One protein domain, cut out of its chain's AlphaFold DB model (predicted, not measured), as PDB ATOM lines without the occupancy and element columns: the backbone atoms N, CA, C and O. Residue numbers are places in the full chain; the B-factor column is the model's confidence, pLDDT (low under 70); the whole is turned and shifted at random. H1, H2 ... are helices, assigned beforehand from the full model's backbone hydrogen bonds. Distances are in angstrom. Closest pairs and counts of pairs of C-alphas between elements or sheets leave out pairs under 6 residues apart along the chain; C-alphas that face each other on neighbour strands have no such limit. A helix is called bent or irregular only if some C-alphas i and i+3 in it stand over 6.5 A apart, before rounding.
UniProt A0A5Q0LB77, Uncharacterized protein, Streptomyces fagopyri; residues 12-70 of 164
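This is residues 12 to 70 of the 164 residues of an uncharacterized protein of Streptomyces fagopyri (UniProt A0A5Q0LB77). A long helical hairpin, H3 and H2 side by side and running opposite ways, with a thin arm, residues 12 to 23, that sticks out beyond the end of the hairpin where H2 begins and H3 ends. The arm holds the short helix H1, which packs on no other helix, and it makes much of the length. The printed part has 59 residues with three named helices, in the order H1, H2, H3 along the chain, and no named strand; the class is all helix. The whole is extended, with a radius of gyration of the C-alphas of 16.2 A, and its C-alphas span 55 by 24 by 8 A.

The longest helix is H3, residues 48 to 68. It touches H2, residues 25 to 38, with 23 pairs of C-alphas within 8 A. The closest C-alphas of the two helices are those of Ala 33 and Ala 61, 4.3 A apart. Their lines stand at a shallow tilt of 10 degrees, and they run opposite ways. Their centres are 11.5 A apart. H2 and H3 form a helical hairpin, joined by a short link of 9 residues. H1, residues 12 to 19, is apart from H3 and also apart from H2. A tight link of 5 residues joins H1 to H2. In H1, H2 and H3 every pair of O i and N i+4 is within hydrogen-bond range.

H3 runs from Leu 48, with its C-alpha at (150.812, 152.508, 102.124), to Ala 68, with its C-alpha at (178.669, 149.853, 89.652), and is 30.6 A long from first to last C-alpha. H2 runs from Asn 25 to Ala 38 and is 20.0 A long from first to last C-alpha. H1 runs from Glu 12, with its C-alpha at (199.112, 172.367, 87.300), to Gln 19, and measures 10.7 A from first to last C-alpha. None of the three helices is bent or irregular.

The two C-alphas farthest apart are those of Ala 13 and Arg 46, at 55.2 A. Residues 12 to 23, of which 12 to 19 belong to H1, stand free. Without them, the body of 47 residues spans 38 by 16 by 8 A and has a radius of gyration of 11.8 A. The printed part runs from residue 12 to residue 70 and has no cut, and neither of its two links between helices is long. The mean pLDDT of the printed part is 88.5, and no printed residue is under 70. H2 has a mean pLDDT of 94, H3 of 88 and H1 of 81.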
ATOM      1  N   GLU A  12     200.091 171.787  88.232       82.69
ATOM      2  CA  GLU A  12     199.112 172.367  87.300       82.69
ATOM      3  C   GLU A  12     198.597 171.334  86.289       82.69
ATOM      4  O   GLU A  12     197.404 171.307  85.989       82.69
ATOM      5  N   ALA A  13     199.464 170.438  85.804       83.94
ATOM      6  CA  ALA A  13     199.044 169.330  84.950       83.94
ATOM      7  C   ALA A  13     198.168 168.330  85.718       83.94
ATOM      8  O   ALA A  13     197.175 167.850  85.174       83.94
ATOM      9  N   ASP A  14     198.491 168.063  86.985       82.81
ATOM     10  CA  ASP A  14     197.704 167.173  87.840       82.81
ATOM     11  C   ASP A  14     196.322 167.763  88.162       82.81
ATOM     12  O   ASP A  14     195.321 167.051  88.090       82.81
ATOM     13  N   ALA A  15     196.228 169.072  88.421       83.25
ATOM     14  CA  ALA A  15     194.952 169.753  88.645       83.25
ATOM     15  C   ALA A  15     194.046 169.724  87.402       83.25
ATOM     16  O   ALA A  15     192.849 169.455  87.512       83.25
ATOM     17  N   VAL A  16     194.611 169.954  86.211       83.31
ATOM     18  CA  VAL A  16     193.868 169.843  84.944       83.31
ATOM     19  C   VAL A  16     193.459 168.395  84.679       83.31
ATOM     20  O   VAL A  16     192.336 168.141  84.251       83.31
ATOM     21  N   ARG A  17     194.330 167.425  84.977       78.94
ATOM     22  CA  ARG A  17     194.018 165.996  84.847       78.94
ATOM     23  C   ARG A  17     192.871 165.573  85.761       78.94
ATOM     24  O   ARG A  17     192.031 164.792  85.328       78.94
ATOM     25  N   GLU A  18     192.820 166.099  86.980       79.31
ATOM     26  CA  GLU A  18     191.737 165.820  87.924       79.31
ATOM     27  C   GLU A  18     190.418 166.474  87.485       79.31
ATOM     28  O   GLU A  18     189.366 165.848  87.566       79.31
ATOM     29  N   GLN A  19     190.460 167.689  86.925       77.38
ATOM     30  CA  GLN A  19     189.277 168.352  86.353       77.38
ATOM     31  C   GLN A  19     188.722 167.637  85.115       77.38
ATOM     32  O   GLN A  19     187.514 167.649  84.888       77.38
ATOM     33  N   LEU A  20     189.595 167.032  84.308       81.50
ATOM     34  CA  LEU A  20     189.223 166.262  83.120       81.50
ATOM     35  C   LEU A  20     188.928 164.791  83.435       81.50
ATOM     36  O   LEU A  20     188.622 164.020  82.524       81.50
ATOM     37  N   ARG A  21     189.046 164.380  84.701       82.12
ATOM     38  CA  ARG A  21     188.793 163.005  85.113       82.12
ATOM     39  C   ARG A  21     187.311 162.710  84.939       82.12
ATOM     40  O   ARG A  21     186.467 163.259  85.646       82.12
ATOM     41  N   GLU A  22     186.994 161.830  83.997       79.94
ATOM     42  CA  GLU A  22     185.620 161.381  83.822       79.94
ATOM     43  C   GLU A  22     185.139 160.695  85.111       79.94
ATOM     44  O   GLU A  22     185.865 159.875  85.694       79.94
ATOM     45  N   PRO A  23     183.938 161.045  85.603       83.56
ATOM     46  CA  PRO A  23     183.405 160.427  86.799       83.56
ATOM     47  C   PRO A  23     183.231 158.931  86.555       83.56
ATOM     48  O   PRO A  23     182.667 158.502  85.550       83.56
ATOM     49  N   SER A  24     183.716 158.129  87.501       88.19
ATOM     50  CA  SER A  24     183.578 156.677  87.421       88.19
ATOM     51  C   SER A  24     182.104 156.264  87.393       88.19
ATOM     52  O   SER A  24     181.248 156.963  87.945       88.19
ATOM     53  N   ASN A  25     181.809 155.084  86.840       87.56
ATOM     54  CA  ASN A  25     180.465 154.497  86.901       87.56
ATOM     55  C   ASN A  25     179.916 154.463  88.338       87.56
ATOM     56  O   ASN A  25     178.744 154.752  88.554       87.56
ATOM     57  N   LEU A  26     180.775 154.206  89.331       92.81
ATOM     58  CA  LEU A  26     180.410 154.261  90.746       92.81
ATOM     59  C   LEU A  26     180.007 155.667  91.194       92.81
ATOM     60  O   LEU A  26     178.970 155.834  91.832       92.81
ATOM     61  N   THR A  27     180.789 156.685  90.838       93.00
ATOM     62  CA  THR A  27     180.479 158.088  91.148       93.00
ATOM     63  C   THR A  27     179.132 158.500  90.552       93.00
ATOM     64  O   THR A  27     178.314 159.111  91.237       93.00
ATOM     65  N   ILE A  28     178.881 158.131  89.293       93.62
ATOM     66  CA  ILE A  28     177.614 158.409  88.608       93.62
ATOM     67  C   ILE A  28     176.461 157.688  89.319       93.62
ATOM     68  O   ILE A  28     175.485 158.336  89.697       93.62
ATOM     69  N   SER A  29     176.584 156.382  89.568       93.88
ATOM     70  CA  SER A  29     175.547 155.588  90.239       93.88
ATOM     71  C   SER A  29     175.219 156.096  91.640       93.88
ATOM     72  O   SER A  29     174.044 156.203  91.982       93.88
ATOM     73  N   VAL A  30     176.226 156.465  92.441       96.00
ATOM     74  CA  VAL A  30     176.013 157.043  93.779       96.00
ATOM     75  C   VAL A  30     175.238 158.356  93.687       96.00
ATOM     76  O   VAL A  30     174.318 158.580  94.471       96.00
ATOM     77  N   ASN A  31     175.556 159.218  92.720       95.75
ATOM     78  CA  ASN A  31     174.835 160.478  92.544       95.75
ATOM     79  C   ASN A  31     173.372 160.249  92.142       95.75
ATOM     80  O   ASN A  31     172.480 160.877  92.712       95.75
ATOM     81  N   VAL A  32     173.104 159.315  91.226       95.06
ATOM     82  CA  VAL A  32     171.728 158.952  90.844       95.06
ATOM     83  C   VAL A  32     170.965 158.355  92.028       95.06
ATOM     84  O   VAL A  32     169.839 158.768  92.299       95.06
ATOM     85  N   ALA A  33     171.583 157.444  92.785       94.88
ATOM     86  CA  ALA A  33     170.999 156.856  93.989       94.88
ATOM     87  C   ALA A  33     170.638 157.927  95.033       94.88
ATOM     88  O   ALA A  33     169.541 157.908  95.587       94.88
ATOM     89  N   ARG A  34     171.518 158.912  95.262       96.88
ATOM     90  CA  ARG A  34     171.238 160.039  96.166       96.88
ATOM     91  C   ARG A  34     170.036 160.863  95.713       96.88
ATOM     92  O   ARG A  34     169.218 161.227  96.549       96.88
ATOM     93  N   LEU A  35     169.923 161.142  94.414       95.69
ATOM     94  CA  LEU A  35     168.788 161.889  93.864       95.69
ATOM     95  C   LEU A  35     167.472 161.113  94.001       95.69
ATOM     96  O   LEU A  35     166.466 161.707  94.381       95.69
ATOM     97  N   LEU A  36     167.485 159.800  93.748       92.75
ATOM     98  CA  LEU A  36     166.328 158.924  93.962       92.75
ATOM     99  C   LEU A  36     165.873 158.942  95.424       92.75
ATOM    100  O   LEU A  36     164.689 159.104  95.700       92.75
ATOM    101  N   LEU A  37     166.806 158.817  96.368       93.94
ATOM    102  CA  LEU A  37     166.487 158.782  97.798       93.94
ATOM    103  C   LEU A  37     166.008 160.137  98.332       93.94
ATOM    104  O   LEU A  37     165.099 160.175  99.156       93.94
ATOM    105  N   ALA A  38     166.560 161.249  97.836       94.69
ATOM    106  CA  ALA A  38     166.154 162.592  98.251       94.69
ATOM    107  C   ALA A  38     164.672 162.888  97.954       94.69
ATOM    108  O   ALA A  38     164.025 163.619  98.698       94.69
ATOM    109  N   GLN A  39     164.095 162.279  96.910       91.00
ATOM    110  CA  GLN A  39     162.664 162.414  96.599       91.00
ATOM    111  C   GLN A  39     161.747 161.761  97.646       91.00
ATOM    112  O   GLN A  39     160.547 162.035  97.669       91.00
ATOM    113  N   HIS A  40     162.304 160.912  98.509       91.00
ATOM    114  CA  HIS A  40     161.588 160.138  99.517       91.00
ATOM    115  C   HIS A  40     162.119 160.398 100.935       91.00
ATOM    116  O   HIS A  40     161.947 159.561 101.815       91.00
ATOM    117  N   GLU A  41     162.756 161.548 101.178       87.62
ATOM    118  CA  GLU A  41     163.298 161.906 102.498       87.62
ATOM    119  C   GLU A  41     162.204 162.013 103.573       87.62
ATOM    120  O   GLU A  41     162.425 161.668 104.733       87.62
ATOM    121  N   GLN A  42     161.000 162.439 103.182       89.19
ATOM    122  CA  GLN A  42     159.827 162.442 104.048       89.19
ATOM    123  C   GLN A  42     158.747 161.527 103.484       89.19
ATOM    124  O   GLN A  42     158.174 161.787 102.425       89.19
ATOM    125  N   VAL A  43     158.465 160.451 104.214       89.38
ATOM    126  CA  VAL A  43     157.427 159.476 103.875       89.38
ATOM    127  C   VAL A  43     156.391 159.486 104.985       89.38
ATOM    128  O   VAL A  43     156.719 159.257 106.148       89.38
ATOM    129  N   ASP A  44     155.128 159.719 104.635       89.81
ATOM    130  CA  ASP A  44     154.039 159.428 105.560       89.81
ATOM    131  C   ASP A  44     153.876 157.908 105.663       89.81
ATOM    132  O   ASP A  44     153.385 157.248 104.748       89.81
ATOM    133  N   HIS A  45     154.291 157.342 106.793       86.06
ATOM    134  CA  HIS A  45     154.227 155.902 107.041       86.06
ATOM    135  C   HIS A  45     152.799 155.351 107.168       86.06
ATOM    136  O   HIS A  45     152.620 154.135 107.212       86.06
ATOM    137  N   ARG A  46     151.780 156.217 107.239       92.44
ATOM    138  CA  ARG A  46     150.368 155.809 107.221       92.44
ATOM    139  C   ARG A  46     149.825 155.648 105.802       92.44
ATOM    140  O   ARG A  46     148.821 154.963 105.625       92.44
ATOM    141  N   ASP A  47     150.484 156.236 104.805       89.88
ATOM    142  CA  ASP A  47     150.154 156.051 103.395       89.88
ATOM    143  C   ASP A  47     150.945 154.867 102.822       89.88
ATOM    144  O   ASP A  47     152.134 154.950 102.503       89.88
ATOM    145  N   LEU A  48     150.245 153.746 102.652       85.75
ATOM    146  CA  LEU A  48     150.812 152.508 102.124       85.75
ATOM    147  C   LEU A  48     151.429 152.697 100.724       85.75
ATOM    148  O   LEU A  48     152.415 152.042 100.384       85.75
ATOM    149  N   TYR A  49     150.889 153.607  99.908       80.81
ATOM    150  CA  TYR A  49     151.420 153.893  98.577       80.81
ATOM    151  C   TYR A  49     152.712 154.716  98.645       80.81
ATOM    152  O   TYR A  49     153.651 154.458  97.884       80.81
ATOM    153  N   ALA A  50     152.797 155.677  99.569       83.81
ATOM    154  CA  ALA A  50     154.022 156.437  99.818       83.81
ATOM    155  C   ALA A  50     155.161 155.525 100.298       83.81
ATOM    156  O   ALA A  50     156.273 155.605  99.771       83.81
ATOM    157  N   VAL A  51     154.863 154.600 101.216       85.12
ATOM    158  CA  VAL A  51     155.822 153.598 101.706       85.12
ATOM    159  C   VAL A  51     156.289 152.673 100.581       85.12
ATOM    160  O   VAL A  51     157.492 152.488 100.403       85.12
ATOM    161  N   ASN A  52     155.371 152.143  99.768       82.19
ATOM    162  CA  ASN A  52     155.734 151.256  98.659       82.19
ATOM    163  C   ASN A  52     156.602 151.957  97.603       82.19
ATOM    164  O   ASN A  52     157.544 151.355  97.087       82.19
ATOM    165  N   ARG A  53     156.336 153.236  97.305       82.88
ATOM    166  CA  ARG A  53     157.200 154.019  96.407       82.88
ATOM    167  C   ARG A  53     158.591 154.238  96.990       82.88
ATOM    168  O   ARG A  53     159.568 154.039  96.275       82.88
ATOM    169  N   ALA A  54     158.687 154.584  98.273       87.88
ATOM    170  CA  ALA A  54     159.974 154.755  98.944       87.88
ATOM    171  C   ALA A  54     160.787 153.447  98.970       87.88
ATOM    172  O   ALA A  54     161.983 153.460  98.685       87.88
ATOM    173  N   HIS A  55     160.137 152.306  99.220       86.12
ATOM    174  CA  HIS A  55     160.772 150.989  99.107       86.12
ATOM    175  C   HIS A  55     161.277 150.699  97.689       86.12
ATOM    176  O   HIS A  55     162.407 150.239  97.532       86.12
ATOM    177  N   GLY A  56     160.485 150.998  96.657       85.25
ATOM    178  CA  GLY A  56     160.916 150.844  95.266       85.25
ATOM    179  C   GLY A  56     162.136 151.707  94.926       85.25
ATOM    180  O   GLY A  56     163.089 151.218  94.318       85.25
ATOM    181  N   ALA A  57     162.148 152.967  95.373       88.56
ATOM    182  CA  ALA A  57     163.275 153.874  95.175       88.56
ATOM    183  C   ALA A  57     164.548 153.390  95.888       88.56
ATOM    184  O   ALA A  57     165.632 153.445  95.307       88.56
ATOM    185  N   LEU A  58     164.420 152.867  97.112       92.94
ATOM    186  CA  LEU A  58     165.534 152.271  97.851       92.94
ATOM    187  C   LEU A  58     166.101 151.037  97.136       92.94
ATOM    188  O   LEU A  58     167.318 150.923  96.988       92.94
ATOM    189  N   ALA A  59     165.232 150.136  96.672       88.31
ATOM    190  CA  ALA A  59     165.646 148.941  95.944       88.31
ATOM    191  C   ALA A  59     166.421 149.300  94.664       88.31
ATOM    192  O   ALA A  59     167.484 148.737  94.401       88.31
ATOM    193  N   GLU A  60     165.937 150.281  93.901       91.12
ATOM    194  CA  GLU A  60     166.599 150.721  92.671       91.12
ATOM    195  C   GLU A  60     167.915 151.468  92.945       91.12
ATOM    196  O   GLU A  60     168.915 151.224  92.265       91.12
ATOM    197  N   ALA A  61     167.962 152.320  93.974       94.00
ATOM    198  CA  ALA A  61     169.183 152.999  94.405       94.00
ATOM    199  C   ALA A  61     170.284 151.996  94.790       94.00
ATOM    200  O   ALA A  61     171.428 152.128  94.349       94.00
ATOM    201  N   LEU A  62     169.932 150.960  95.558       93.69
ATOM    202  CA  LEU A  62     170.859 149.896  95.937       93.69
ATOM    203  C   LEU A  62     171.347 149.115  94.711       93.69
ATOM    204  O   LEU A  62     172.546 148.878  94.569       93.69
ATOM    205  N   ARG A  63     170.442 148.775  93.787       87.81
ATOM    206  CA  ARG A  63     170.770 148.063  92.546       87.81
ATOM    207  C   ARG A  63     171.793 148.817  91.692       87.81
ATOM    208  O   ARG A  63     172.731 148.208  91.183       87.81
ATOM    209  N   LEU A  64     171.646 150.137  91.551       90.12
ATOM    210  CA  LEU A  64     172.583 150.975  90.792       90.12
ATOM    211  C   LEU A  64     173.992 150.979  91.396       90.12
ATOM    212  O   LEU A  64     174.978 150.942  90.655       90.12
ATOM    213  N   VAL A  65     174.088 151.017  92.728       93.88
ATOM    214  CA  VAL A  65     175.372 150.963  93.438       93.88
ATOM    215  C   VAL A  65     176.002 149.581  93.298       93.88
ATOM    216  O   VAL A  65     177.164 149.497  92.916       93.88
ATOM    217  N   LEU A  66     175.233 148.510  93.526       92.31
ATOM    218  CA  LEU A  66     175.703 147.130  93.377       92.31
ATOM    219  C   LEU A  66     176.194 146.847  91.955       92.31
ATOM    220  O   LEU A  66     177.266 146.277  91.784       92.31
ATOM    221  N   ARG A  67     175.473 147.320  90.932       87.19
ATOM    222  CA  ARG A  67     175.911 147.224  89.531       87.19
ATOM    223  C   ARG A  67     177.252 147.903  89.306       87.19
ATOM    224  O   ARG A  67     178.089 147.369  88.595       87.19
ATOM    225  N   ALA A  68     177.450 149.086  89.877       92.62
ATOM    226  CA  ALA A  68     178.669 149.853  89.652       92.62
ATOM    227  C   ALA A  68     179.910 149.274  90.348       92.62
ATOM    228  O   ALA A  68     181.022 149.675  90.010       92.62
ATOM    229  N   VAL A  69     179.721 148.366  91.310       93.00
ATOM    230  CA  VAL A  69     180.796 147.606  91.969       93.00
ATOM    231  C   VAL A  69     180.849 146.145  91.509       93.00
ATOM    232  O   VAL A  69     181.465 145.325  92.183       93.00
ATOM    233  N   ASP A  70     180.175 145.812  90.403       86.31
ATOM    234  CA  ASP A  70     180.079 144.455  89.847       86.31
ATOM    235  C   ASP A  70     179.550 143.402  90.844       86.31
ATOM    236  O   ASP A  70     179.872 142.219  90.765       86.31
TER     237      ASP A  70